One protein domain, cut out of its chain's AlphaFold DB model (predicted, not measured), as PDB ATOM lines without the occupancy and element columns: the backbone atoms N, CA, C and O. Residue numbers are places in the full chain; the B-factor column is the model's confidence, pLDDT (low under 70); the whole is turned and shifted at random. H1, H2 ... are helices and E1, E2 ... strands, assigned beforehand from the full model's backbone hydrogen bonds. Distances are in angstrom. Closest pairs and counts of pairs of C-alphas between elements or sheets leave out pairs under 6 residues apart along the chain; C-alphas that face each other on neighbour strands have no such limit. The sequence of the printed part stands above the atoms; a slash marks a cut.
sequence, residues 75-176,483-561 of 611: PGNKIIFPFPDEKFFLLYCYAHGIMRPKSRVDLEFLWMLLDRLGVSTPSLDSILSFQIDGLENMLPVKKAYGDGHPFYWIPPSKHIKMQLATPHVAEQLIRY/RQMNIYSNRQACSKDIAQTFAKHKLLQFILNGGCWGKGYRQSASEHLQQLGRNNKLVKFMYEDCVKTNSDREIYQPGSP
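What this domain is: This is residues 75 to 176 and 483 to 561 of the 611 residues of an uncharacterized protein of Paramuricea clavata (UniProt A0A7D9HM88). A two-stranded hairpin, E1 and E2, packs through E2 on the first part of the long helix H7, which runs through the middle of a loose surround of short helices. H4 runs beside H7, H6 and H8 meet its two ends, H1, H2 and H3 form a group to one side, and the tail of residues 548 to 561 sticks out. The printed part has 181 residues with nine named helices and two named strands, in the order H1 H2 H3 E1 E2 H4 H5 H6 H7 H8 H9; the sheet E1 - E2 is antiparallel and the class is mostly helix. The whole is compact, with a radius of gyration of the C-alphas of 18.2 A and spans of 51 by 50 by 41 A.

Where its parts are: E1 is residues 141 to 145 and E2 residues 149 to 153, each 13.0 A long. H7, residues 494 to 512, is 27.1 A long, from C-alpha 494 at (-118.637, 5.543, 7.136) to C-alpha 512 at (-92.293, 8.160, 1.484). H1, residues 86 to 95, begins at C-alpha 86 at (-90.682, -4.991, 1.845) and is 14.1 A long; H2, residues 104 to 116, is 18.4 A long. The shorter helices are H3, 124 to 129; H4, 156 to 164; H5, 167 to 172; H6, 483 to 488; H8, 527 to 533; and H9, 536 to 543.

How they stand to each other: In the hairpin E1 and E2, N 143 and O 151 are 2.8 A apart, within hydrogen-bond range. The closest C-alphas of E2 and H7 are those of Tyr 152 and Lys 496, 5.0 A apart. H6 touches H7, about perpendicular at 82 degrees, closest at the C-alphas of Asn 486 and Cys 494, 6.0 A. H8 touches H7 at a steep tilt of 50 degrees, closest at the C-alphas of Leu 512 and Gln 530, 4.7 A. H4 is close to but not clearly touching H7, at a shallow tilt of 11 degrees, the same way. H4 and H5 only just touch, only at the corner, with 3 pairs of C-alphas within 8 A. H1 and H3 touch, about perpendicular at 78 degrees, closest at the C-alphas of Tyr 92 and Ile 127, 5.7 A. H2, with residues 107 to 111 alone, only just touches H3, with 3 pairs within 8 A; the closest C-alphas are those of Trp 111 and Leu 124, 7.3 A. H9 and H7 are near each other; H2 and H7 are apart. Every O i to N i+4 pair is within hydrogen-bond range in H1, H2, H3, H4, H6, H7, H8 and H9, and 1 of 2 in H5.

The domain as a whole: The C-alphas farthest apart, of Arg 116 and Tyr 176, are 58.6 A apart. Residues 177 to 482 are not printed, and C-alphas 176 and 483 are 40.3 A apart across the cut. The links H3 to E1 and H7 to H8 are long. Mean pLDDT of the printed part is 77.8; 39 residues are under 70, among them 169 to 176 and 544 to 561.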
ATOM      1  N   PRO A  75     -83.352   2.579  14.773       47.59
ATOM      2  CA  PRO A  75     -83.475   1.687  15.927       47.59
ATOM      3  C   PRO A  75     -83.033   0.232  15.654       47.59
ATOM      4  O   PRO A  75     -83.246  -0.625  16.506       47.59
ATOM      5  N   GLY A  76     -82.421  -0.082  14.503       47.16
ATOM      6  CA  GLY A  76     -81.785  -1.383  14.254       47.16
ATOM      7  C   GLY A  76     -81.659  -1.782  12.780       47.16
ATOM      8  O   GLY A  76     -82.283  -2.754  12.379       47.16
ATOM      9  N   ASN A  77     -80.893  -1.054  11.966       53.53
ATOM     10  CA  ASN A  77     -80.448  -1.384  10.605       53.53
ATOM     11  C   ASN A  77     -81.530  -2.007   9.686       53.53
ATOM     12  O   ASN A  77     -81.257  -2.898   8.878       53.53
ATOM     13  N   LYS A  78     -82.795  -1.584   9.836       68.75
ATOM     14  CA  LYS A  78     -83.923  -2.125   9.063       68.75
ATOM     15  C   LYS A  78     -84.018  -1.406   7.722       68.75
ATOM     16  O   LYS A  78     -84.382  -0.232   7.670       68.75
ATOM     17  N   ILE A  79     -83.775  -2.150   6.643       82.75
ATOM     18  CA  ILE A  79     -83.786  -1.668   5.249       82.75
ATOM     19  C   ILE A  79     -85.110  -0.973   4.873       82.75
ATOM     20  O   ILE A  79     -85.087  -0.066   4.052       82.75
ATOM     21  N   ILE A  80     -86.243  -1.361   5.477       87.44
ATOM     22  CA  ILE A  80     -87.594  -0.853   5.148       87.44
ATOM     23  C   ILE A  80     -88.257  -0.149   6.352       87.44
ATOM     24  O   ILE A  80     -89.478  -0.115   6.474       87.44
ATOM     25  N   PHE A  81     -87.490   0.439   7.279       88.88
ATOM     26  CA  PHE A  81     -88.075   1.166   8.420       88.88
ATOM     27  C   PHE A  81     -89.067   2.261   7.954       88.88
ATOM     28  O   PHE A  81     -88.694   3.037   7.063       88.88
ATOM     29  N   PRO A  82     -90.288   2.365   8.536       90.25
ATOM     30  CA  PRO A  82     -90.772   1.721   9.774       90.25
ATOM     31  C   PRO A  82     -91.472   0.361   9.610       90.25
ATOM     32  O   PRO A  82     -91.961  -0.197  10.590       90.25
ATOM     33  N   PHE A  83     -91.539  -0.189   8.399       91.62
ATOM     34  CA  PHE A  83     -92.196  -1.472   8.158       91.62
ATOM     35  C   PHE A  83     -91.277  -2.657   8.512       91.62
ATOM     36  O   PHE A  83     -90.049  -2.518   8.499       91.62
ATOM     37  N   PRO A  84     -91.848  -3.838   8.825       90.00
ATOM     38  CA  PRO A  84     -91.063  -5.034   9.133       90.00
ATOM     39  C   PRO A  84     -90.173  -5.495   7.971       90.00
ATOM     40  O   PRO A  84     -88.996  -5.780   8.178       90.00
ATOM     41  N   ASP A  85     -90.735  -5.546   6.761       90.50
ATOM     42  CA  ASP A  85     -90.055  -5.933   5.526       90.50
ATOM     43  C   ASP A  85     -90.773  -5.363   4.286       90.50
ATOM     44  O   ASP A  85     -91.853  -4.771   4.381       90.50
ATOM     45  N   GLU A  86     -90.165  -5.531   3.109       90.12
ATOM     46  CA  GLU A  86     -90.682  -4.991   1.845       90.12
ATOM     47  C   GLU A  86     -92.007  -5.639   1.422       90.12
ATOM     48  O   GLU A  86     -92.903  -4.945   0.943       90.12
ATOM     49  N   LYS A  87     -92.183  -6.950   1.651       91.38
ATOM     50  CA  LYS A  87     -93.440  -7.641   1.320       91.38
ATOM     51  C   LYS A  87     -94.583  -7.076   2.154       91.38
ATOM     52  O   LYS A  87     -95.657  -6.810   1.620       91.38
ATOM     53  N   PHE A  88     -94.342  -6.857   3.445       94.19
ATOM     54  CA  PHE A  88     -95.300  -6.231   4.347       94.19
ATOM     55  C   PHE A  88     -95.668  -4.825   3.865       94.19
ATOM     56  O   PHE A  88     -96.849  -4.503   3.773       94.19
ATOM     57  N   PHE A  89     -94.676  -4.007   3.504       93.06
ATOM     58  CA  PHE A  89     -94.904  -2.666   2.968       93.06
ATOM     59  C   PHE A  89     -95.758  -2.678   1.690       93.06
ATOM     60  O   PHE A  89     -96.741  -1.944   1.601       93.06
ATOM     61  N   LEU A  90     -95.444  -3.541   0.719       92.31
ATOM     62  CA  LEU A  90     -96.188  -3.624  -0.542       92.31
ATOM     63  C   LEU A  90     -97.636  -4.089  -0.332       92.31
ATOM     64  O   LEU A  90     -98.558  -3.507  -0.905       92.31
ATOM     65  N   LEU A  91     -97.855  -5.094   0.525       93.94
ATOM     66  CA  LEU A  91     -99.200  -5.546   0.895       93.94
ATOM     67  C   LEU A  91     -99.970  -4.466   1.666       93.94
ATOM     68  O   LEU A  91    -101.170  -4.304   1.455       93.94
ATOM     69  N   TYR A  92     -99.285  -3.685   2.507       93.62
ATOM     70  CA  TYR A  92     -99.870  -2.538   3.197       93.62
ATOM     71  C   TYR A  92    -100.307  -1.446   2.213       93.62
ATOM     72  O   TYR A  92    -101.437  -0.965   2.297       93.62
ATOM     73  N   CYS A  93     -99.465  -1.093   1.236       91.62
ATOM     74  CA  CYS A  93     -99.829  -0.166   0.163       91.62
ATOM     75  C   CYS A  93    -101.016  -0.675  -0.661       91.62
ATOM     76  O   CYS A  93    -101.912   0.106  -0.973       91.62
ATOM     77  N   TYR A  94    -101.055  -1.973  -0.980       92.00
ATOM     78  CA  TYR A  94    -102.168  -2.571  -1.714       92.00
ATOM     79  C   TYR A  94    -103.482  -2.507  -0.924       92.00
ATOM     80  O   TYR A  94    -104.510  -2.106  -1.470       92.00
ATOM     81  N   ALA A  95    -103.450  -2.859   0.365       90.69
ATOM     82  CA  ALA A  95    -104.633  -2.889   1.220       90.69
ATOM     83  C   ALA A  95    -105.186  -1.490   1.547       90.69
ATOM     84  O   ALA A  95    -106.400  -1.317   1.614       90.69
ATOM     85  N   HIS A  96    -104.315  -0.489   1.730       87.94
ATOM     86  CA  HIS A  96    -104.701   0.878   2.126       87.94
ATOM     87  C   HIS A  96    -104.636   1.895   0.969       87.94
ATOM     88  O   HIS A  96    -104.625   3.107   1.197       87.94
ATOM     89  N   GLY A  97    -104.582   1.423  -0.281       85.25
ATOM     90  CA  GLY A  97    -104.527   2.261  -1.479       85.25
ATOM     91  C   GLY A  97    -105.842   3.005  -1.742       85.25
ATOM     92  O   GLY A  97    -106.825   2.413  -2.184       85.25
ATOM     93  N   ILE A  98    -105.851   4.325  -1.526       79.19
ATOM     94  CA  ILE A  98    -107.071   5.151  -1.592       79.19
ATOM     95  C   ILE A  98    -107.689   5.243  -2.994       79.19
ATOM     96  O   ILE A  98    -108.908   5.241  -3.119       79.19
ATOM     97  N   MET A  99    -106.865   5.275  -4.046       80.00
ATOM     98  CA  MET A  99    -107.331   5.375  -5.439       80.00
ATOM     99  C   MET A  99    -107.929   4.068  -5.958       80.00
ATOM    100  O   MET A  99    -108.561   4.027  -7.013       80.00
ATOM    101  N   ARG A 100    -107.697   2.973  -5.229       79.88
ATOM    102  CA  ARG A 100    -108.066   1.612  -5.609       79.88
ATOM    103  C   ARG A 100    -108.631   0.884  -4.394       79.88
ATOM    104  O   ARG A 100    -108.070  -0.154  -4.033       79.88
ATOM    105  N   PRO A 101    -109.730   1.370  -3.787       81.81
ATOM    106  CA  PRO A 101    -110.301   0.723  -2.616       81.81
ATOM    107  C   PRO A 101    -110.645  -0.739  -2.934       81.81
ATOM    108  O   PRO A 101    -110.952  -1.096  -4.079       81.81
ATOM    109  N   LYS A 102    -110.499  -1.601  -1.930       86.19
ATOM    110  CA  LYS A 102    -110.742  -3.043  -2.018       86.19
ATOM    111  C   LYS A 102    -111.722  -3.432  -0.934       86.19
ATOM    112  O   LYS A 102    -111.617  -2.943   0.191       86.19
ATOM    113  N   SER A 103    -112.665  -4.308  -1.268       86.31
ATOM    114  CA  SER A 103    -113.487  -4.928  -0.238       86.31
ATOM    115  C   SER A 103    -112.633  -5.873   0.606       86.31
ATOM    116  O   SER A 103    -111.579  -6.352   0.177       86.31
ATOM    117  N   ARG A 104    -113.118  -6.201   1.807       88.69
ATOM    118  CA  ARG A 104    -112.503  -7.250   2.628       88.69
ATOM    119  C   ARG A 104    -112.418  -8.584   1.872       88.69
ATOM    120  O   ARG A 104    -111.394  -9.247   1.958       88.69
ATOM    121  N   VAL A 105    -113.439  -8.913   1.080       90.19
ATOM    122  CA  VAL A 105    -113.494 -10.140   0.268       90.19
ATOM    123  C   VAL A 105    -112.401 -10.156  -0.804       90.19
ATOM    124  O   VAL A 105    -111.743 -11.175  -0.979       90.19
ATOM    125  N   ASP A 106    -112.149  -9.029  -1.478       91.62
ATOM    126  CA  ASP A 106    -111.078  -8.937  -2.484       91.62
ATOM    127  C   ASP A 106    -109.697  -9.179  -1.860       91.62
ATOM    128  O   ASP A 106    -108.834  -9.826  -2.457       91.62
ATOM    129  N   LEU A 107    -109.483  -8.657  -0.648       94.06
ATOM    130  CA  LEU A 107    -108.247  -8.871   0.099       94.06
ATOM    131  C   LEU A 107    -108.130 -10.326   0.562       94.06
ATOM    132  O   LEU A 107    -107.091 -10.943   0.361       94.06
ATOM    133  N   GLU A 108    -109.190 -10.908   1.118       94.81
ATOM    134  CA  GLU A 108    -109.206 -12.317   1.531       94.81
ATOM    135  C   GLU A 108    -108.947 -13.261   0.346       94.81
ATOM    136  O   GLU A 108    -108.162 -14.203   0.468       94.81
ATOM    137  N   PHE A 109    -109.513 -12.967  -0.828       96.00
ATOM    138  CA  PHE A 109    -109.253 -13.721  -2.053       96.00
ATOM    139  C   PHE A 109    -107.792 -13.614  -2.507       96.00
ATOM    140  O   PHE A 109    -107.185 -14.627  -2.857       96.00
ATOM    141  N   LEU A 110    -107.194 -12.417  -2.464       95.19
ATOM    142  CA  LEU A 110    -105.770 -12.248  -2.766       95.19
ATOM    143  C   LEU A 110    -104.894 -13.042  -1.789       95.19
ATOM    144  O   LEU A 110    -103.941 -13.691  -2.216       95.19
ATOM    145  N   TRP A 111    -105.215 -13.023  -0.496       95.62
ATOM    146  CA  TRP A 111    -104.478 -13.788   0.511       95.62
ATOM    147  C   TRP A 111    -104.569 -15.293   0.264       95.62
ATOM    148  O   TRP A 111    -103.545 -15.974   0.294       95.62
ATOM    149  N   MET A 112    -105.761 -15.797  -0.063       95.62
ATOM    150  CA  MET A 112    -105.952 -17.186  -0.476       95.62
ATOM    151  C   MET A 112    -105.124 -17.518  -1.727       95.62
ATOM    152  O   MET A 112    -104.500 -18.574  -1.785       95.62
ATOM    153  N   LEU A 113    -105.092 -16.634  -2.731       96.56
ATOM    154  CA  LEU A 113    -104.305 -16.842  -3.948       96.56
ATOM    155  C   LEU A 113    -102.804 -16.925  -3.642       96.56
ATOM    156  O   LEU A 113    -102.129 -17.827  -4.132       96.56
ATOM    157  N   LEU A 114    -102.283 -16.005  -2.829       95.38
ATOM    158  CA  LEU A 114    -100.870 -15.977  -2.446       95.38
ATOM    159  C   LEU A 114    -100.473 -17.229  -1.653       95.38
ATOM    160  O   LEU A 114     -99.427 -17.812  -1.936       95.38
ATOM    161  N   ASP A 115    -101.333 -17.684  -0.740       94.06
ATOM    162  CA  ASP A 115    -101.151 -18.937   0.001       94.06
ATOM    163  C   ASP A 115    -101.108 -20.154  -0.942       94.06
ATOM    164  O   ASP A 115    -100.177 -20.959  -0.900       94.06
ATOM    165  N   ARG A 116    -102.041 -20.233  -1.902       95.00
ATOM    166  CA  ARG A 116    -102.069 -21.292  -2.927       95.00
ATOM    167  C   ARG A 116    -100.841 -21.306  -3.835       95.00
ATOM    168  O   ARG A 116    -100.476 -22.367  -4.334       95.00
ATOM    169  N   LEU A 117    -100.218 -20.150  -4.052       96.12
ATOM    170  CA  LEU A 117     -98.977 -20.010  -4.814       96.12
ATOM    171  C   LEU A 117     -97.717 -20.259  -3.962       96.12
ATOM    172  O   LEU A 117     -96.607 -20.127  -4.474       96.12
ATOM    173  N   GLY A 118     -97.865 -20.623  -2.684       92.81
ATOM    174  CA  GLY A 118     -96.752 -20.908  -1.778       92.81
ATOM    175  C   GLY A 118     -96.006 -19.661  -1.295       92.81
ATOM    176  O   GLY A 118     -94.857 -19.758  -0.864       92.81
ATOM    177  N   VAL A 119     -96.623 -18.478  -1.378       92.69
ATOM    178  CA  VAL A 119     -96.021 -17.225  -0.911       92.69
ATOM    179  C   VAL A 119     -96.269 -17.070   0.588       92.69
ATOM    180  O   VAL A 119     -97.406 -16.920   1.028       92.69
ATOM    181  N   SER A 120     -95.198 -17.027   1.383       91.19
ATOM    182  CA  SER A 120     -95.288 -16.704   2.813       91.19
ATOM    183  C   SER A 120     -95.716 -15.244   3.005       91.19
ATOM    184  O   SER A 120     -94.924 -14.329   2.753       91.19
ATOM    185  N   THR A 121     -96.946 -15.018   3.474       90.38
ATOM    186  CA  THR A 121     -97.526 -13.683   3.701       90.38
ATOM    187  C   THR A 121     -97.819 -13.417   5.187       90.38
ATOM    188  O   THR A 121     -98.118 -14.348   5.936       90.38
ATOM    189  N   PRO A 122     -97.730 -12.154   5.655       93.94
ATOM    190  CA  PRO A 122     -98.261 -11.763   6.962       93.94
ATOM    191  C   PRO A 122     -99.789 -11.902   6.982       93.94
ATOM    192  O   PRO A 122    -100.432 -11.851   5.933       93.94
ATOM    193  N   SER A 123    -100.400 -12.030   8.164       94.19
ATOM    194  CA  SER A 123    -101.863 -12.135   8.249       94.19
ATOM    195  C   SER A 123    -102.543 -10.850   7.767       94.19
ATOM    196  O   SER A 123    -102.052  -9.745   8.020       94.19
ATOM    197  N   LEU A 124    -103.696 -10.977   7.105       94.56
ATOM    198  CA  LEU A 124    -104.462  -9.822   6.628       94.56
ATOM    199  C   LEU A 124    -104.798  -8.857   7.777       94.56
ATOM    200  O   LEU A 124    -104.604  -7.649   7.650       94.56
ATOM    201  N   ASP A 125    -105.217  -9.385   8.930       93.56
ATOM    202  CA  ASP A 125    -105.530  -8.564  10.102       93.56
ATOM    203  C   ASP A 125    -104.304  -7.789  10.613       93.56
ATOM    204  O   ASP A 125    -104.445  -6.632  11.018       93.56
ATOM    205  N   SER A 126    -103.091  -8.359  10.532       94.00
ATOM    206  CA  SER A 126    -101.860  -7.636  10.892       94.00
ATOM    207  C   SER A 126    -101.597  -6.451   9.959       94.00
ATOM    208  O   SER A 126    -101.245  -5.374  10.430       94.00
ATOM    209  N   ILE A 127    -101.860  -6.595   8.655       94.25
ATOM    210  CA  ILE A 127    -101.727  -5.508   7.674       94.25
ATOM    211  C   ILE A 127    -102.792  -4.426   7.890       94.25
ATOM    212  O   ILE A 127    -102.507  -3.229   7.791       94.25
ATOM    213  N   LEU A 128    -104.033  -4.817   8.188       90.69
ATOM    214  CA  LEU A 128    -105.140  -3.873   8.361       90.69
ATOM    215  C   LEU A 128    -105.025  -3.052   9.653       90.69
ATOM    216  O   LEU A 128    -105.367  -1.860   9.655       90.69
ATOM    217  N   SER A 129    -104.525  -3.678  10.720       89.56
ATOM    218  CA  SER A 129    -104.368  -3.079  12.051       89.56
ATOM    219  C   SER A 129    -103.011  -2.412  12.291       89.56
ATOM    220  O   SER A 129    -102.867  -1.725  13.300       89.56
ATOM    221  N   PHE A 130    -102.048  -2.553  11.372       91.25
ATOM    222  CA  PHE A 130    -100.707  -1.989  11.523       91.25
ATOM    223  C   PHE A 130    -100.729  -0.473  11.759       91.25
ATOM    224  O   PHE A 130    -101.338   0.294  11.001       91.25
ATOM    225  N   GLN A 131    -100.024  -0.056  12.809       88.19
ATOM    226  CA  GLN A 131     -99.783   1.333  13.179       88.19
ATOM    227  C   GLN A 131     -98.277   1.582  13.218       88.19
ATOM    228  O   GLN A 131     -97.496   0.665  13.454       88.19
ATOM    229  N   ILE A 132     -97.886   2.823  12.948       86.88
ATOM    230  CA  ILE A 132     -96.485   3.233  12.957       86.88
ATOM    231  C   ILE A 132     -96.209   3.952  14.268       86.88
ATOM    232  O   ILE A 132     -96.870   4.949  14.578       86.88
ATOM    233  N   ASP A 133     -95.212   3.450  14.989       83.56
ATOM    234  CA  ASP A 133     -94.823   3.966  16.294       83.56
ATOM    235  C   ASP A 133     -94.476   5.464  16.229       83.56
ATOM    236  O   ASP A 133     -93.719   5.930  15.369       83.56
ATOM    237  N   GLY A 134     -95.050   6.244  17.144       79.50
ATOM    238  CA  GLY A 134     -94.909   7.700  17.214       79.50
ATOM    239  C   GLY A 134     -95.822   8.492  16.269       79.50
ATOM    240  O   GLY A 134     -95.812   9.729  16.311       79.50
ATOM    241  N   LEU A 135     -96.619   7.819  15.433       82.69
ATOM    242  CA  LEU A 135     -97.579   8.425  14.500       82.69
ATOM    243  C   LEU A 135     -99.034   7.982  14.750       82.69
ATOM    244  O   LEU A 135     -99.936   8.357  14.002       82.69
ATOM    245  N   GLU A 136     -99.300   7.280  15.848       76.38
ATOM    246  CA  GLU A 136    -100.624   6.792  16.266       76.38
ATOM    247  C   GLU A 136    -101.598   7.955  16.514       76.38
ATOM    248  O   GLU A 136    -102.791   7.886  16.218       76.38
ATOM    249  N   ASN A 137    -101.071   9.094  16.970       65.31
ATOM    250  CA  ASN A 137    -101.825  10.331  17.196       65.31
ATOM    251  C   ASN A 137    -102.263  11.052  15.902       65.31
ATOM    252  O   ASN A 137    -102.769  12.182  15.972       65.31
ATOM    253  N   MET A 138    -102.018  10.460  14.729       68.75
ATOM    254  CA  MET A 138    -102.539  10.919  13.433       68.75
ATOM    255  C   MET A 138    -103.873  10.258  13.059       68.75
ATOM    256  O   MET A 138    -104.396  10.513  11.975       68.75
ATOM    257  N   LEU A 139    -104.450   9.440  13.948       70.62
ATOM    258  CA  LEU A 139    -105.806   8.927  13.778       70.62
ATOM    259  C   LEU A 139    -106.849  10.066  13.717       70.62
ATOM    260  O   LEU A 139    -106.673  11.107  14.360       70.62
ATOM    261  N   PRO A 140    -107.956   9.873  12.976       82.75
ATOM    262  CA  PRO A 140    -109.048  10.837  12.928       82.75
ATOM    263  C   PRO A 140    -109.631  11.127  14.306       82.75
ATOM    264  O   PRO A 140    -109.883  10.219  15.101       82.75
ATOM    265  N   VAL A 141    -109.916  12.399  14.556       82.62
ATOM    266  CA  VAL A 141    -110.554  12.848  15.792       82.62
ATOM    267  C   VAL A 141    -112.062  12.693  15.645       82.62
ATOM    268  O   VAL A 141    -112.637  13.144  14.654       82.62
ATOM    269  N   LYS A 142    -112.707  12.084  16.642       86.06
ATOM    270  CA  LYS A 142    -114.168  12.051  16.750       86.06
ATOM    271  C   LYS A 142    -114.663  13.421  17.212       86.06
ATOM    272  O   LYS A 142    -114.219  13.922  18.242       86.06
ATOM    273  N   LYS A 143    -115.592  14.013  16.473       82.25
ATOM    274  CA  LYS A 143    -116.341  15.214  16.853       82.25
ATOM    275  C   LYS A 143    -117.837  14.958  16.705       82.25
ATOM    276  O   LYS A 143    -118.245  13.997  16.064       82.25
ATOM    277  N   ALA A 144    -118.641  15.824  17.303       77.12
ATOM    278  CA  ALA A 144    -120.075  15.905  17.076       77.12
ATOM    279  C   ALA A 144    -120.447  17.383  16.904       77.12
ATOM    280  O   ALA A 144    -119.855  18.242  17.561       77.12
ATOM    281  N   TYR A 145    -121.380  17.672  16.002       62.31
ATOM    282  CA  TYR A 145    -122.009  18.987  15.854       62.31
ATOM    283  C   TYR A 145    -123.504  18.836  16.137       62.31
ATOM    284  O   TYR A 145    -124.091  17.836  15.728       62.31
ATOM    285  N   GLY A 146    -124.108  19.818  16.813       63.16
ATOM    286  CA  GLY A 146    -125.551  19.838  17.082       63.16
ATOM    287  C   GLY A 146    -126.036  18.584  17.813       63.16
ATOM    288  O   GLY A 146    -125.491  18.238  18.861       63.16
ATOM    289  N   ASP A 147    -127.010  17.893  17.216       56.47
ATOM    290  CA  ASP A 147    -127.788  16.765  17.766       56.47
ATOM    291  C   ASP A 147    -126.992  15.463  18.015       56.47
ATOM    292  O   ASP A 147    -127.544  14.369  18.094       56.47
ATOM    293  N   GLY A 148    -125.668  15.547  18.157       64.38
ATOM    294  CA  GLY A 148    -124.849  14.450  18.672       64.38
ATOM    295  C   GLY A 148    -124.381  13.428  17.636       64.38
ATOM    296  O   GLY A 148    -123.730  12.455  18.020       64.38
ATOM    297  N   HIS A 149    -124.629  13.635  16.337       74.38
ATOM    298  CA  HIS A 149    -124.112  12.735  15.304       74.38
ATOM    299  C   HIS A 149    -122.574  12.751  15.279       74.38
ATOM    300  O   HIS A 149    -121.965  13.789  14.990       74.38
ATOM    301  N   PRO A 150    -121.913  11.614  15.574       81.69
ATOM    302  CA  PRO A 150    -120.469  11.571  15.595       81.69
ATOM    303  C   PRO A 150    -119.922  11.516  14.168       81.69
ATOM    304  O   PRO A 150    -120.260  10.627  13.387       81.69
ATOM    305  N   PHE A 151    -119.007  12.420  13.850       85.25
ATOM    306  CA  PHE A 151    -118.208  12.361  12.636       85.25
ATOM    307  C   PHE A 151    -116.725  12.323  12.987       85.25
ATOM    308  O   PHE A 151    -116.294  12.730  14.068       85.25
ATOM    309  N   TYR A 152    -115.935  11.799  12.063       88.06
ATOM    310  CA  TYR A 152    -114.494  11.695  12.207       88.06
ATOM    311  C   TYR A 152    -113.837  12.560  11.147       88.06
ATOM    312  O   TYR A 152    -114.269  12.584   9.998       88.06
ATOM    313  N   TRP A 153    -112.794  13.277  11.538       85.50
ATOM    314  CA  TRP A 153    -112.061  14.147  10.628       85.50
ATOM    315  C   TRP A 153    -110.594  14.234  11.035       85.50
ATOM    316  O   TRP A 153    -110.226  13.950  12.180       85.50
ATOM    317  N   ILE A 154    -109.750  14.626  10.088       82.75
ATOM    318  CA  ILE A 154    -108.336  14.893  10.334       82.75
ATOM    319  C   ILE A 154    -108.193  16.414  10.451       82.75
ATOM    320  O   ILE A 154    -108.481  17.118   9.483       82.75
ATOM    321  N   PRO A 155    -107.787  16.956  11.614       80.19
ATOM    322  CA  PRO A 155    -107.645  18.398  11.770       80.19
ATOM    323  C   PRO A 155    -106.632  18.978  10.764       80.19
ATOM    324  O   PRO A 155    -105.528  18.435  10.656       80.19
ATOM    325  N   PRO A 156    -106.924  20.112  10.096       76.31
ATOM    326  CA  PRO A 156    -105.987  20.763   9.174       76.31
ATOM    327  C   PRO A 156    -104.604  21.032   9.781       76.31
ATOM    328  O   PRO A 156    -103.584  20.860   9.119       76.31
ATOM    329  N   SER A 157    -104.549  21.351  11.079       74.38
ATOM    330  CA  SER A 157    -103.296  21.538  11.821       74.38
ATOM    331  C   SER A 157    -102.380  20.308  11.794       74.38
ATOM    332  O   SER A 157    -101.159  20.455  11.781       74.38
ATOM    333  N   LYS A 158    -102.938  19.090  11.736       78.31
ATOM    334  CA  LYS A 158    -102.163  17.846  11.600       78.31
ATOM    335  C   LYS A 158    -101.534  17.738  10.213       78.31
ATOM    336  O   LYS A 158    -100.353  17.411  10.122       78.31
ATOM    337  N   HIS A 159    -102.278  18.079   9.158       75.06
ATOM    338  CA  HIS A 159    -101.753  18.105   7.791       75.06
ATOM    339  C   HIS A 159    -100.620  19.121   7.643       75.06
ATOM    340  O   HIS A 159     -99.550  18.767   7.152       75.06
ATOM    341  N   ILE A 160    -100.819  20.348   8.132       74.50
ATOM    342  CA  ILE A 160     -99.799  21.405   8.093       74.50
ATOM    343  C   ILE A 160     -98.542  20.962   8.846       74.50
ATOM    344  O   ILE A 160     -97.434  21.092   8.332       74.50
ATOM    345  N   LYS A 161     -98.699  20.359  10.031       77.50
ATOM    346  CA  LYS A 161     -97.568  19.842  10.809       77.50
ATOM    347  C   LYS A 161     -96.764  18.783  10.047       77.50
ATOM    348  O   LYS A 161     -95.541  18.797  10.134       77.50
ATOM    349  N   MET A 162     -97.416  17.890   9.302       79.19
ATOM    350  CA  MET A 162     -96.734  16.878   8.479       79.19
ATOM    351  C   MET A 162     -95.974  17.505   7.307       79.19
ATOM    352  O   MET A 162     -94.832  17.132   7.049       79.19
ATOM    353  N   GLN A 163     -96.581  18.484   6.632       76.12
ATOM    354  CA  GLN A 163     -95.925  19.229   5.554       76.12
ATOM    355  C   GLN A 163     -94.681  19.958   6.082       76.12
ATOM    356  O   GLN A 163     -93.589  19.771   5.562       76.12
ATOM    357  N   LEU A 164     -94.805  20.679   7.200       75.88
ATOM    358  CA  LEU A 164     -93.684  21.358   7.867       75.88
ATOM    359  C   LEU A 164     -92.592  20.407   8.373       75.88
ATOM    360  O   LEU A 164     -91.445  20.819   8.529       75.88
ATOM    361  N   ALA A 165     -92.948  19.159   8.670       80.81
ATOM    362  CA  ALA A 165     -92.015  18.127   9.103       80.81
ATOM    363  C   ALA A 165     -91.381  17.352   7.931       80.81
ATOM    364  O   ALA A 165     -90.581  16.450   8.171       80.81
ATOM    365  N   THR A 166     -91.716  17.692   6.682       81.50
ATOM    366  CA  THR A 166     -91.112  17.117   5.473       81.50
ATOM    367  C   THR A 166     -89.990  18.040   4.982       81.50
ATOM    368  O   THR A 166     -90.301  19.165   4.586       81.50
ATOM    369  N   PRO A 167     -88.708  17.615   4.981       78.12
ATOM    370  CA  PRO A 167     -87.567  18.503   4.726       78.12
ATOM    371  C   PRO A 167     -87.688  19.340   3.446       78.12
ATOM    372  O   PRO A 167     -87.628  20.564   3.515       78.12
ATOM    373  N   HIS A 168     -87.993  18.711   2.306       73.88
ATOM    374  CA  HIS A 168     -88.094  19.432   1.032       73.88
ATOM    375  C   HIS A 168     -89.244  20.457   0.999       73.88
ATOM    376  O   HIS A 168     -89.190  21.416   0.241       73.88
ATOM    377  N   VAL A 169     -90.326  20.243   1.768       69.00
ATOM    378  CA  VAL A 169     -91.470  21.174   1.818       69.00
ATOM    379  C   VAL A 169     -91.112  22.312   2.753       69.00
ATOM    380  O   VAL A 169     -91.325  23.473   2.430       69.00
ATOM    381  N   ALA A 170     -90.529  21.981   3.905       67.69
ATOM    382  CA  ALA A 170     -90.079  22.948   4.889       67.69
ATOM    383  C   ALA A 170     -89.083  23.962   4.309       67.69
ATOM    384  O   ALA A 170     -89.146  25.124   4.697       67.69
ATOM    385  N   GLU A 171     -88.210  23.535   3.390       67.94
ATOM    386  CA  GLU A 171     -87.264  24.393   2.659       67.94
ATOM    387  C   GLU A 171     -87.945  25.358   1.679       67.94
ATOM    388  O   GLU A 171     -87.463  26.467   1.468       67.94
ATOM    389  N   GLN A 172     -89.076  24.958   1.094       63.47
ATOM    390  CA  GLN A 172     -89.849  25.788   0.164       63.47
ATOM    391  C   GLN A 172     -90.781  26.770   0.885       63.47
ATOM    392  O   GLN A 172     -91.279  27.718   0.279       63.47
ATOM    393  N   LEU A 173     -91.039  26.550   2.176       54.31
ATOM    394  CA  LEU A 173     -91.910  27.403   2.972       54.31
ATOM    395  C   LEU A 173     -91.156  28.644   3.452       54.31
ATOM    396  O   LEU A 173     -90.234  28.567   4.264       54.31
ATOM    397  N   ILE A 174     -91.607  29.808   2.989       48.25
ATOM    398  CA  ILE A 174     -91.117  31.105   3.457       48.25
ATOM    399  C   ILE A 174     -91.574  31.296   4.908       48.25
ATOM    400  O   ILE A 174     -92.770  31.349   5.197       48.25
ATOM    401  N   ARG A 175     -90.615  31.385   5.834       44.38
ATOM    402  CA  ARG A 175     -90.867  31.643   7.259       44.38
ATOM    403  C   ARG A 175     -90.650  33.122   7.550       44.38
ATOM    404  O   ARG A 175     -89.633  33.684   7.151       44.38
ATOM    405  N   TYR A 176     -91.599  33.735   8.248       40.84
ATOM    406  CA  TYR A 176     -91.497  35.121   8.698       40.84
ATOM    407  C   TYR A 176     -90.977  35.200  10.142       40.84
ATOM    408  O   TYR A 176     -91.246  34.286  10.925       40.84
ATOM    409  N   ARG A 483    -117.072   8.110  -2.446       80.00
ATOM    410  CA  ARG A 483    -118.193   7.196  -2.723       80.00
ATOM    411  C   ARG A 483    -117.725   5.746  -2.802       80.00
ATOM    412  O   ARG A 483    -118.355   4.883  -2.200       80.00
ATOM    413  N   GLN A 484    -116.618   5.472  -3.491       78.31
ATOM    414  CA  GLN A 484    -116.064   4.118  -3.562       78.31
ATOM    415  C   GLN A 484    -115.631   3.604  -2.184       78.31
ATOM    416  O   GLN A 484    -116.007   2.496  -1.814       78.31
ATOM    417  N   MET A 485    -114.922   4.406  -1.386       79.12
ATOM    418  CA  MET A 485    -114.566   4.034  -0.009       79.12
ATOM    419  C   MET A 485    -115.796   3.700   0.837       79.12
ATOM    420  O   MET A 485    -115.772   2.748   1.609       79.12
ATOM    421  N   ASN A 486    -116.887   4.450   0.668       80.88
ATOM    422  CA  ASN A 486    -118.145   4.162   1.350       80.88
ATOM    423  C   ASN A 486    -118.789   2.848   0.867       80.88
ATOM    424  O   ASN A 486    -119.342   2.086   1.656       80.88
ATOM    425  N   ILE A 487    -118.708   2.554  -0.433       81.44
ATOM    426  CA  ILE A 487    -119.246   1.312  -1.001       81.44
ATOM    427  C   ILE A 487    -118.508   0.090  -0.448       81.44
ATOM    428  O   ILE A 487    -119.179  -0.891  -0.122       81.44
ATOM    429  N   TYR A 488    -117.177   0.170  -0.339       78.62
ATOM    430  CA  TYR A 488    -116.294  -0.928   0.070       78.62
ATOM    431  C   TYR A 488    -116.042  -1.022   1.586       78.62
ATOM    432  O   TYR A 488    -115.367  -1.955   2.026       78.62
ATOM    433  N   SER A 489    -116.573  -0.098   2.394       79.06
ATOM    434  CA  SER A 489    -116.540  -0.198   3.857       79.06
ATOM    435  C   SER A 489    -117.650  -1.114   4.388       79.06
ATOM    436  O   SER A 489    -118.566  -1.510   3.668       79.06
ATOM    437  N   ASN A 490    -117.606  -1.431   5.686       77.19
ATOM    438  CA  ASN A 490    -118.682  -2.175   6.355       77.19
ATOM    439  C   ASN A 490    -119.940  -1.317   6.620       77.19
ATOM    440  O   ASN A 490    -120.928  -1.832   7.141       77.19
ATOM    441  N   ARG A 491    -119.883  -0.015   6.292       79.06
ATOM    442  CA  ARG A 491    -120.943   0.996   6.431       79.06
ATOM    443  C   ARG A 491    -121.491   1.207   7.847       79.06
ATOM    444  O   ARG A 491    -122.504   1.875   8.010       79.06
ATOM    445  N   GLN A 492    -120.811   0.699   8.875       80.38
ATOM    446  CA  GLN A 492    -121.212   0.888  10.277       80.38
ATOM    447  C   GLN A 492    -120.855   2.288  10.786       80.38
ATOM    448  O   GLN A 492    -121.568   2.869  11.599       80.38
ATOM    449  N   ALA A 493    -119.736   2.842  10.311       81.00
ATOM    450  CA  ALA A 493    -119.273   4.176  10.673       81.00
ATOM    451  C   ALA A 493    -118.523   4.817   9.496       81.00
ATOM    452  O   ALA A 493    -117.319   5.057   9.567       81.00
ATOM    453  N   CYS A 494    -119.235   5.119   8.407       83.50
ATOM    454  CA  CYS A 494    -118.637   5.543   7.136       83.50
ATOM    455  C   CYS A 494    -117.651   6.713   7.283       83.50
ATOM    456  O   CYS A 494    -116.561   6.676   6.718       83.50
ATOM    457  N   SER A 495    -117.992   7.729   8.085       86.06
ATOM    458  CA  SER A 495    -117.110   8.879   8.328       86.06
ATOM    459  C   SER A 495    -115.796   8.478   9.014       86.06
ATOM    460  O   SER A 495    -114.742   9.012   8.671       86.06
ATOM    461  N   LYS A 496    -115.836   7.504   9.933       86.50
ATOM    462  CA  LYS A 496    -114.658   6.934  10.601       86.50
ATOM    463  C   LYS A 496    -113.763   6.211   9.608       86.50
ATOM    464  O   LYS A 496    -112.571   6.501   9.560       86.50
ATOM    465  N   ASP A 497    -114.339   5.311   8.820       84.88
ATOM    466  CA  ASP A 497    -113.593   4.461   7.891       84.88
ATOM    467  C   ASP A 497    -112.929   5.298   6.789       84.88
ATOM    468  O   ASP A 497    -111.741   5.133   6.495       84.88
ATOM    469  N   ILE A 498    -113.668   6.271   6.241       85.94
ATOM    470  CA  ILE A 498    -113.150   7.230   5.259       85.94
ATOM    471  C   ILE A 498    -112.004   8.029   5.880       85.94
ATOM    472  O   ILE A 498    -110.899   8.045   5.338       85.94
ATOM    473  N   ALA A 499    -112.219   8.648   7.043       87.56
ATOM    474  CA  ALA A 499    -111.186   9.460   7.675       87.56
ATOM    475  C   ALA A 499    -109.934   8.634   8.026       87.56
ATOM    476  O   ALA A 499    -108.815   9.119   7.865       87.56
ATOM    477  N   GLN A 500    -110.090   7.380   8.465       86.50
ATOM    478  CA  GLN A 500    -108.963   6.489   8.758       86.50
ATOM    479  C   GLN A 500    -108.174   6.145   7.493       86.50
ATOM    480  O   GLN A 500    -106.943   6.145   7.522       86.50
ATOM    481  N   THR A 501    -108.868   5.913   6.381       85.69
ATOM    482  CA  THR A 501    -108.242   5.658   5.077       85.69
ATOM    483  C   THR A 501    -107.432   6.869   4.613       85.69
ATOM    484  O   THR A 501    -106.260   6.733   4.260       85.69
ATOM    485  N   PHE A 502    -107.998   8.077   4.712       85.56
ATOM    486  CA  PHE A 502    -107.276   9.318   4.414       85.56
ATOM    487  C   PHE A 502    -106.065   9.526   5.326       85.56
ATOM    488  O   PHE A 502    -105.003   9.929   4.848       85.56
ATOM    489  N   ALA A 503    -106.192   9.233   6.622       87.44
ATOM    490  CA  ALA A 503    -105.098   9.381   7.577       87.44
ATOM    491  C   ALA A 503    -103.927   8.464   7.210       87.44
ATOM    492  O   ALA A 503    -102.793   8.932   7.116       87.44
ATOM    493  N   LYS A 504    -104.204   7.189   6.913       87.75
ATOM    494  CA  LYS A 504    -103.192   6.219   6.463       87.75
ATOM    495  C   LYS A 504    -102.547   6.630   5.143       87.75
ATOM    496  O   LYS A 504    -101.327   6.582   5.018       87.75
ATOM    497  N   HIS A 505    -103.339   7.099   4.180       86.00
ATOM    498  CA  HIS A 505    -102.817   7.580   2.905       86.00
ATOM    499  C   HIS A 505    -101.873   8.779   3.080       86.00
ATOM    500  O   HIS A 505    -100.776   8.806   2.523       86.00
ATOM    501  N   LYS A 506    -102.262   9.763   3.899       85.69
ATOM    502  CA  LYS A 506    -101.415  10.922   4.202       85.69
ATOM    503  C   LYS A 506    -100.166  10.539   4.983       85.69
ATOM    504  O   LYS A 506     -99.108  11.112   4.739       85.69
ATOM    505  N   LEU A 507    -100.273   9.564   5.877       88.25
ATOM    506  CA  LEU A 507     -99.138   9.026   6.615       88.25
ATOM    507  C   LEU A 507     -98.123   8.355   5.682       88.25
ATOM    508  O   LEU A 507     -96.930   8.622   5.788       88.25
ATOM    509  N   LEU A 508     -98.599   7.550   4.728       88.56
ATOM    510  CA  LEU A 508     -97.761   6.949   3.692       88.56
ATOM    511  C   LEU A 508     -97.061   8.016   2.842       88.56
ATOM    512  O   LEU A 508     -95.851   7.930   2.661       88.56
ATOM    513  N   GLN A 509     -97.783   9.047   2.385       86.06
ATOM    514  CA  GLN A 509     -97.180  10.180   1.661       86.06
ATOM    515  C   GLN A 509     -96.062  10.837   2.474       86.06
ATOM    516  O   GLN A 509     -94.971  11.065   1.965       86.06
ATOM    517  N   PHE A 510     -96.329  11.117   3.746       87.12
ATOM    518  CA  PHE A 510     -95.367  11.737   4.648       87.12
ATOM    519  C   PHE A 510     -94.102  10.892   4.831       87.12
ATOM    520  O   PHE A 510     -93.002  11.419   4.719       87.12
ATOM    521  N   ILE A 511     -94.244   9.582   5.036       89.31
ATOM    522  CA  ILE A 511     -93.115   8.655   5.204       89.31
ATOM    523  C   ILE A 511     -92.299   8.546   3.916       89.31
ATOM    524  O   ILE A 511     -91.079   8.686   3.947       89.31
ATOM    525  N   LEU A 512     -92.963   8.333   2.775       87.25
ATOM    526  CA  LEU A 512     -92.293   8.160   1.484       87.25
ATOM    527  C   LEU A 512     -91.555   9.426   1.028       87.25
ATOM    528  O   LEU A 512     -90.523   9.324   0.369       87.25
ATOM    529  N   ASN A 513     -92.040  10.606   1.424       84.25
ATOM    530  CA  ASN A 513     -91.398  11.891   1.139       84.25
ATOM    531  C   ASN A 513     -90.296  12.268   2.150       84.25
ATOM    532  O   ASN A 513     -89.769  13.378   2.091       84.25
ATOM    533  N   GLY A 514     -89.933  11.371   3.074       85.06
ATOM    534  CA  GLY A 514     -88.854  11.606   4.040       85.06
ATOM    535  C   GLY A 514     -89.251  12.495   5.219       85.06
ATOM    536  O   GLY A 514     -88.405  13.166   5.804       85.06
ATOM    537  N   GLY A 515     -90.536  12.523   5.566       86.81
ATOM    538  CA  GLY A 515     -91.046  13.226   6.734       86.81
ATOM    539  C   GLY A 515     -90.421  12.754   8.050       86.81
ATOM    540  O   GLY A 515     -90.173  11.562   8.243       86.81
ATOM    541  N   CYS A 516     -90.194  13.696   8.969       87.00
ATOM    542  CA  CYS A 516     -89.542  13.453  10.258       87.00
ATOM    543  C   CYS A 516     -90.539  13.430  11.432       87.00
ATOM    544  O   CYS A 516     -91.344  14.351  11.582       87.00
ATOM    545  N   TRP A 517     -90.461  12.437  12.326       87.06
ATOM    546  CA  TRP A 517     -91.342  12.323  13.504       87.06
ATOM    547  C   TRP A 517     -90.599  11.915  14.787       87.06
ATOM    548  O   TRP A 517     -89.397  11.680  14.764       87.06
ATOM    549  N   GLY A 518     -91.312  11.873  15.921       77.00
ATOM    550  CA  GLY A 518     -90.763  11.549  17.248       77.00
ATOM    551  C   GLY A 518     -90.643  12.762  18.184       77.00
ATOM    552  O   GLY A 518     -90.475  13.899  17.745       77.00
ATOM    553  N   LYS A 519     -90.779  12.530  19.498       59.97
ATOM    554  CA  LYS A 519     -90.510  13.522  20.555       59.97
ATOM    555  C   LYS A 519     -89.129  13.214  21.149       59.97
ATOM    556  O   LYS A 519     -88.922  12.104  21.627       59.97
ATOM    557  N   GLY A 520     -88.188  14.154  21.088       57.00
ATOM    558  CA  GLY A 520     -86.819  13.997  21.610       57.00
ATOM    559  C   GLY A 520     -85.806  13.420  20.610       57.00
ATOM    560  O   GLY A 520     -84.714  13.962  20.485       57.00
ATOM    561  N   TYR A 521     -86.185  12.405  19.826       61.16
ATOM    562  CA  TYR A 521     -85.353  11.843  18.750       61.16
ATOM    563  C   TYR A 521     -86.082  11.953  17.407       61.16
ATOM    564  O   TYR A 521     -87.198  11.449  17.275       61.16
ATOM    565  N   ARG A 522     -85.468  12.620  16.417       73.00
ATOM    566  CA  ARG A 522     -86.015  12.716  15.053       73.00
ATOM    567  C   ARG A 522     -85.801  11.395  14.319       73.00
ATOM    568  O   ARG A 522     -84.667  11.019  14.046       73.00
ATOM    569  N   GLN A 523     -86.895  10.727  13.985       83.62
ATOM    570  CA  GLN A 523     -86.941   9.539  13.139       83.62
ATOM    571  C   GLN A 523     -87.376   9.929  11.728       83.62
ATOM    572  O   GLN A 523     -88.144  10.875  11.558       83.62
ATOM    573  N   SER A 524     -86.911   9.186  10.729       87.56
ATOM    574  CA  SER A 524     -87.353   9.307   9.339       87.56
ATOM    575  C   SER A 524     -87.389   7.925   8.693       87.56
ATOM    576  O   SER A 524     -86.755   6.992   9.190       87.56
ATOM    577  N   ALA A 525     -88.135   7.787   7.598       88.25
ATOM    578  CA  ALA A 525     -88.156   6.559   6.815       88.25
ATOM    579  C   ALA A 525     -86.747   6.198   6.326       88.25
ATOM    580  O   ALA A 525     -85.975   7.085   5.965       88.25
ATOM    581  N   SER A 526     -86.436   4.905   6.256       89.19
ATOM    582  CA  SER A 526     -85.185   4.434   5.642       89.19
ATOM    583  C   SER A 526     -85.023   4.966   4.209       89.19
ATOM    584  O   SER A 526     -86.000   5.076   3.464       89.19
ATOM    585  N   GLU A 527     -83.792   5.277   3.793       86.19
ATOM    586  CA  GLU A 527     -83.529   5.808   2.446       86.19
ATOM    587  C   GLU A 527     -84.028   4.871   1.343       86.19
ATOM    588  O   GLU A 527     -84.589   5.324   0.347       86.19
ATOM    589  N   HIS A 528     -83.884   3.558   1.539       88.31
ATOM    590  CA  HIS A 528     -84.364   2.563   0.588       88.31
ATOM    591  C   HIS A 528     -85.895   2.594   0.444       88.31
ATOM    592  O   HIS A 528     -86.404   2.573  -0.676       88.31
ATOM    593  N   LEU A 529     -86.646   2.732   1.544       89.50
ATOM    594  CA  LEU A 529     -88.101   2.908   1.481       89.50
ATOM    595  C   LEU A 529     -88.491   4.208   0.758       89.50
ATOM    596  O   LEU A 529     -89.418   4.205  -0.049       89.50
ATOM    597  N   GLN A 530     -87.772   5.308   0.998       88.19
ATOM    598  CA  GLN A 530     -88.006   6.566   0.281       88.19
ATOM    599  C   GLN A 530     -87.733   6.419  -1.228       88.19
ATOM    600  O   GLN A 530     -88.496   6.926  -2.051       88.19
ATOM    601  N   GLN A 531     -86.686   5.682  -1.616       86.06
ATOM    602  CA  GLN A 531     -86.396   5.362  -3.019       86.06
ATOM    603  C   GLN A 531     -87.495   4.496  -3.646       86.06
ATOM    604  O   GLN A 531     -87.935   4.778  -4.761       86.06
ATOM    605  N   LEU A 532     -87.995   3.494  -2.919       85.19
ATOM    606  CA  LEU A 532     -89.117   2.665  -3.360       85.19
ATOM    607  C   LEU A 532     -90.396   3.498  -3.533       85.19
ATOM    608  O   LEU A 532     -91.123   3.315  -4.508       85.19
ATOM    609  N   GLY A 533     -90.620   4.480  -2.655       82.44
ATOM    610  CA  GLY A 533     -91.685   5.481  -2.764       82.44
ATOM    611  C   GLY A 533     -91.648   6.307  -4.051       82.44
ATOM    612  O   GLY A 533     -92.693   6.757  -4.514       82.44
ATOM    613  N   ARG A 534     -90.468   6.463  -4.665       82.94
ATOM    614  CA  ARG A 534     -90.271   7.148  -5.955       82.94
ATOM    615  C   ARG A 534     -90.432   6.218  -7.159       82.94
ATOM    616  O   ARG A 534     -90.299   6.665  -8.296       82.94
ATOM    617  N   ASN A 535     -90.711   4.929  -6.950       86.75
ATOM    618  CA  ASN A 535     -90.961   4.000  -8.043       86.75
ATOM    619  C   ASN A 535     -92.228   4.414  -8.798       86.75
ATOM    620  O   ASN A 535     -93.316   4.431  -8.225       86.75
ATOM    621  N   ASN A 536     -92.098   4.664 -10.103       82.62
ATOM    622  CA  ASN A 536     -93.217   5.091 -10.938       82.62
ATOM    623  C   ASN A 536     -94.438   4.175 -10.789       82.62
ATOM    624  O   ASN A 536     -95.532   4.679 -10.594       82.62
ATOM    625  N   LYS A 537     -94.290   2.843 -10.793       86.69
ATOM    626  CA  LYS A 537     -95.440   1.929 -10.664       86.69
ATOM    627  C   LYS A 537     -96.172   2.104  -9.333       86.69
ATOM    628  O   LYS A 537     -97.398   2.080  -9.315       86.69
ATOM    629  N   LEU A 538     -95.429   2.297  -8.242       84.25
ATOM    630  CA  LEU A 538     -96.008   2.521  -6.920       84.25
ATOM    631  C   LEU A 538     -96.690   3.890  -6.843       84.25
ATOM    632  O   LEU A 538     -97.818   3.976  -6.372       84.25
ATOM    633  N   VAL A 539     -96.045   4.939  -7.358       80.50
ATOM    634  CA  VAL A 539     -96.619   6.291  -7.440       80.50
ATOM    635  C   VAL A 539     -97.927   6.265  -8.232       80.50
ATOM    636  O   VAL A 539     -98.945   6.747  -7.740       80.50
ATOM    637  N   LYS A 540     -97.936   5.616  -9.402       81.19
ATOM    638  CA  LYS A 540     -99.144   5.418 -10.214       81.19
ATOM    639  C   LYS A 540    -100.230   4.673  -9.445       81.19
ATOM    640  O   LYS A 540    -101.375   5.103  -9.389       81.19
ATOM    641  N   PHE A 541     -99.874   3.568  -8.796       83.19
ATOM    642  CA  PHE A 541    -100.828   2.778  -8.024       83.19
ATOM    643  C   PHE A 541    -101.432   3.554  -6.839       83.19
ATOM    644  O   PHE A 541    -102.623   3.413  -6.551       83.19
ATOM    645  N   MET A 542    -100.627   4.361  -6.149       78.31
ATOM    646  CA  MET A 542    -101.041   5.061  -4.934       78.31
ATOM    647  C   MET A 542    -101.750   6.388  -5.206       78.31
ATOM    648  O   MET A 542    -102.602   6.773  -4.404       78.31
ATOM    649  N   TYR A 543    -101.390   7.086  -6.286       73.25
ATOM    650  CA  TYR A 543    -101.759   8.489  -6.492       73.25
ATOM    651  C   TYR A 543    -102.395   8.795  -7.850       73.25
ATOM    652  O   TYR A 543    -103.045   9.830  -7.952       73.25
ATOM    653  N   GLU A 544    -102.248   7.942  -8.871       68.19
ATOM    654  CA  GLU A 544    -103.013   8.106 -10.114       68.19
ATOM    655  C   GLU A 544    -104.379   7.432  -9.971       68.19
ATOM    656  O   GLU A 544    -104.478   6.279  -9.521       68.19
ATOM    657  N   ASP A 545    -105.419   8.154 -10.386       56.56
ATOM    658  CA  ASP A 545    -106.788   7.655 -10.417       56.56
ATOM    659  C   ASP A 545    -106.874   6.335 -11.188       56.56
ATOM    660  O   ASP A 545    -106.187   6.090 -12.186       56.56
ATOM    661  N   CYS A 546    -107.743   5.446 -10.712       46.66
ATOM    662  CA  CYS A 546    -108.128   4.286 -11.491       46.66
ATOM    663  C   CYS A 546    -108.952   4.789 -12.678       46.66
ATOM    664  O   CYS A 546    -110.139   5.078 -12.517       46.66
ATOM    665  N   VAL A 547    -108.331   4.906 -13.855       40.34
ATOM    666  CA  VAL A 547    -109.064   5.055 -15.113       40.34
ATOM    667  C   VAL A 547    -110.048   3.894 -15.160       40.34
ATOM    668  O   VAL A 547    -109.657   2.731 -15.285       40.34
ATOM    669  N   LYS A 548    -111.333   4.188 -14.954       38.25
ATOM    670  CA  LYS A 548    -112.371   3.229 -15.288       38.25
ATOM    671  C   LYS A 548    -112.331   3.137 -16.802       38.25
ATOM    672  O   LYS A 548    -112.848   4.033 -17.458       38.25
ATOM    673  N   THR A 549    -111.769   2.049 -17.312       31.30
ATOM    674  CA  THR A 549    -112.057   1.552 -18.657       31.30
ATOM    675  C   THR A 549    -113.525   1.146 -18.701       31.30
ATOM    676  O   THR A 549    -113.868  -0.032 -18.668       31.30
ATOM    677  N   ASN A 550    -114.404   2.139 -18.678       30.73
ATOM    678  CA  ASN A 550    -115.757   2.014 -19.163       30.73
ATOM    679  C   ASN A 550    -115.763   2.755 -20.493       30.73
ATOM    680  O   ASN A 550    -115.653   3.981 -20.534       30.73
ATOM    681  N   SER A 551    -115.839   1.946 -21.547       37.56
ATOM    682  CA  SER A 551    -116.248   2.290 -22.905       37.56
ATOM    683  C   SER A 551    -116.998   3.624 -23.008       37.56
ATOM    684  O   SER A 551    -117.977   3.863 -22.296       37.56
ATOM    685  N   ASP A 552    -116.522   4.460 -23.927       31.03
ATOM    686  CA  ASP A 552    -117.179   5.649 -24.481       31.03
ATOM    687  C   ASP A 552    -117.367   6.866 -23.559       31.03
ATOM    688  O   ASP A 552    -118.075   7.806 -23.911       31.03
ATOM    689  N   ARG A 553    -116.693   6.918 -22.400       32.16
ATOM    690  CA  ARG A 553    -116.654   8.135 -21.554       32.16
ATOM    691  C   ARG A 553    -115.251   8.652 -21.225       32.16
ATOM    692  O   ARG A 553    -115.114   9.589 -20.446       32.16
ATOM    693  N   GLU A 554    -114.211   8.080 -21.828       30.45
ATOM    694  CA  GLU A 554    -112.806   8.373 -21.494       30.45
ATOM    695  C   GLU A 554    -112.257   9.706 -22.040       30.45
ATOM    696  O   GLU A 554    -111.102  10.033 -21.787       30.45
ATOM    697  N   ILE A 555    -113.073  10.522 -22.714       32.16
ATOM    698  CA  ILE A 555    -112.698  11.902 -23.088       32.16
ATOM    699  C   ILE A 555    -113.142  12.907 -22.002       32.16
ATOM    700  O   ILE A 555    -112.752  14.070 -22.011       32.16
ATOM    701  N   TYR A 556    -113.922  12.466 -21.010       37.72
ATOM    702  CA  TYR A 556    -114.648  13.351 -20.101       37.72
ATOM    703  C   TYR A 556    -114.080  13.341 -18.679       37.72
ATOM    704  O   TYR A 556    -114.643  12.755 -17.753       37.72
ATOM    705  N   GLN A 557    -112.980  14.070 -18.497       31.17
ATOM    706  CA  GLN A 557    -112.768  14.822 -17.264       31.17
ATOM    707  C   GLN A 557    -112.691  16.316 -17.625       31.17
ATOM    708  O   GLN A 557    -111.716  16.706 -18.275       31.17
ATOM    709  N   PRO A 558    -113.656  17.164 -17.207       30.88
ATOM    710  CA  PRO A 558    -113.384  18.595 -17.109       30.88
ATOM    711  C   PRO A 558    -112.184  18.751 -16.172       30.88
ATOM    712  O   PRO A 558    -112.213  18.208 -15.066       30.88
ATOM    713  N   GLY A 559    -111.098  19.355 -16.659       37.78
ATOM    714  CA  GLY A 559    -109.839  19.451 -15.912       37.78
ATOM    715  C   GLY A 559    -108.677  18.579 -16.401       37.78
ATOM    716  O   GLY A 559    -107.626  18.585 -15.760       37.78
ATOM    717  N   SER A 560    -108.797  17.854 -17.523       33.03
ATOM    718  CA  SER A 560    -107.674  17.074 -18.077       33.03
ATOM    719  C   SER A 560    -106.932  17.733 -19.253       33.03
ATOM    720  O   SER A 560    -106.927  17.202 -20.360       33.03
ATOM    721  N   PRO A 561    -106.091  18.746 -18.979       37.06
ATOM    722  CA  PRO A 561    -104.783  18.853 -19.600       37.06
ATOM    723  C   PRO A 561    -103.740  18.314 -18.612       37.06
ATOM    724  O   PRO A 561    -103.042  19.044 -17.909       37.06
TER     725      PRO A 561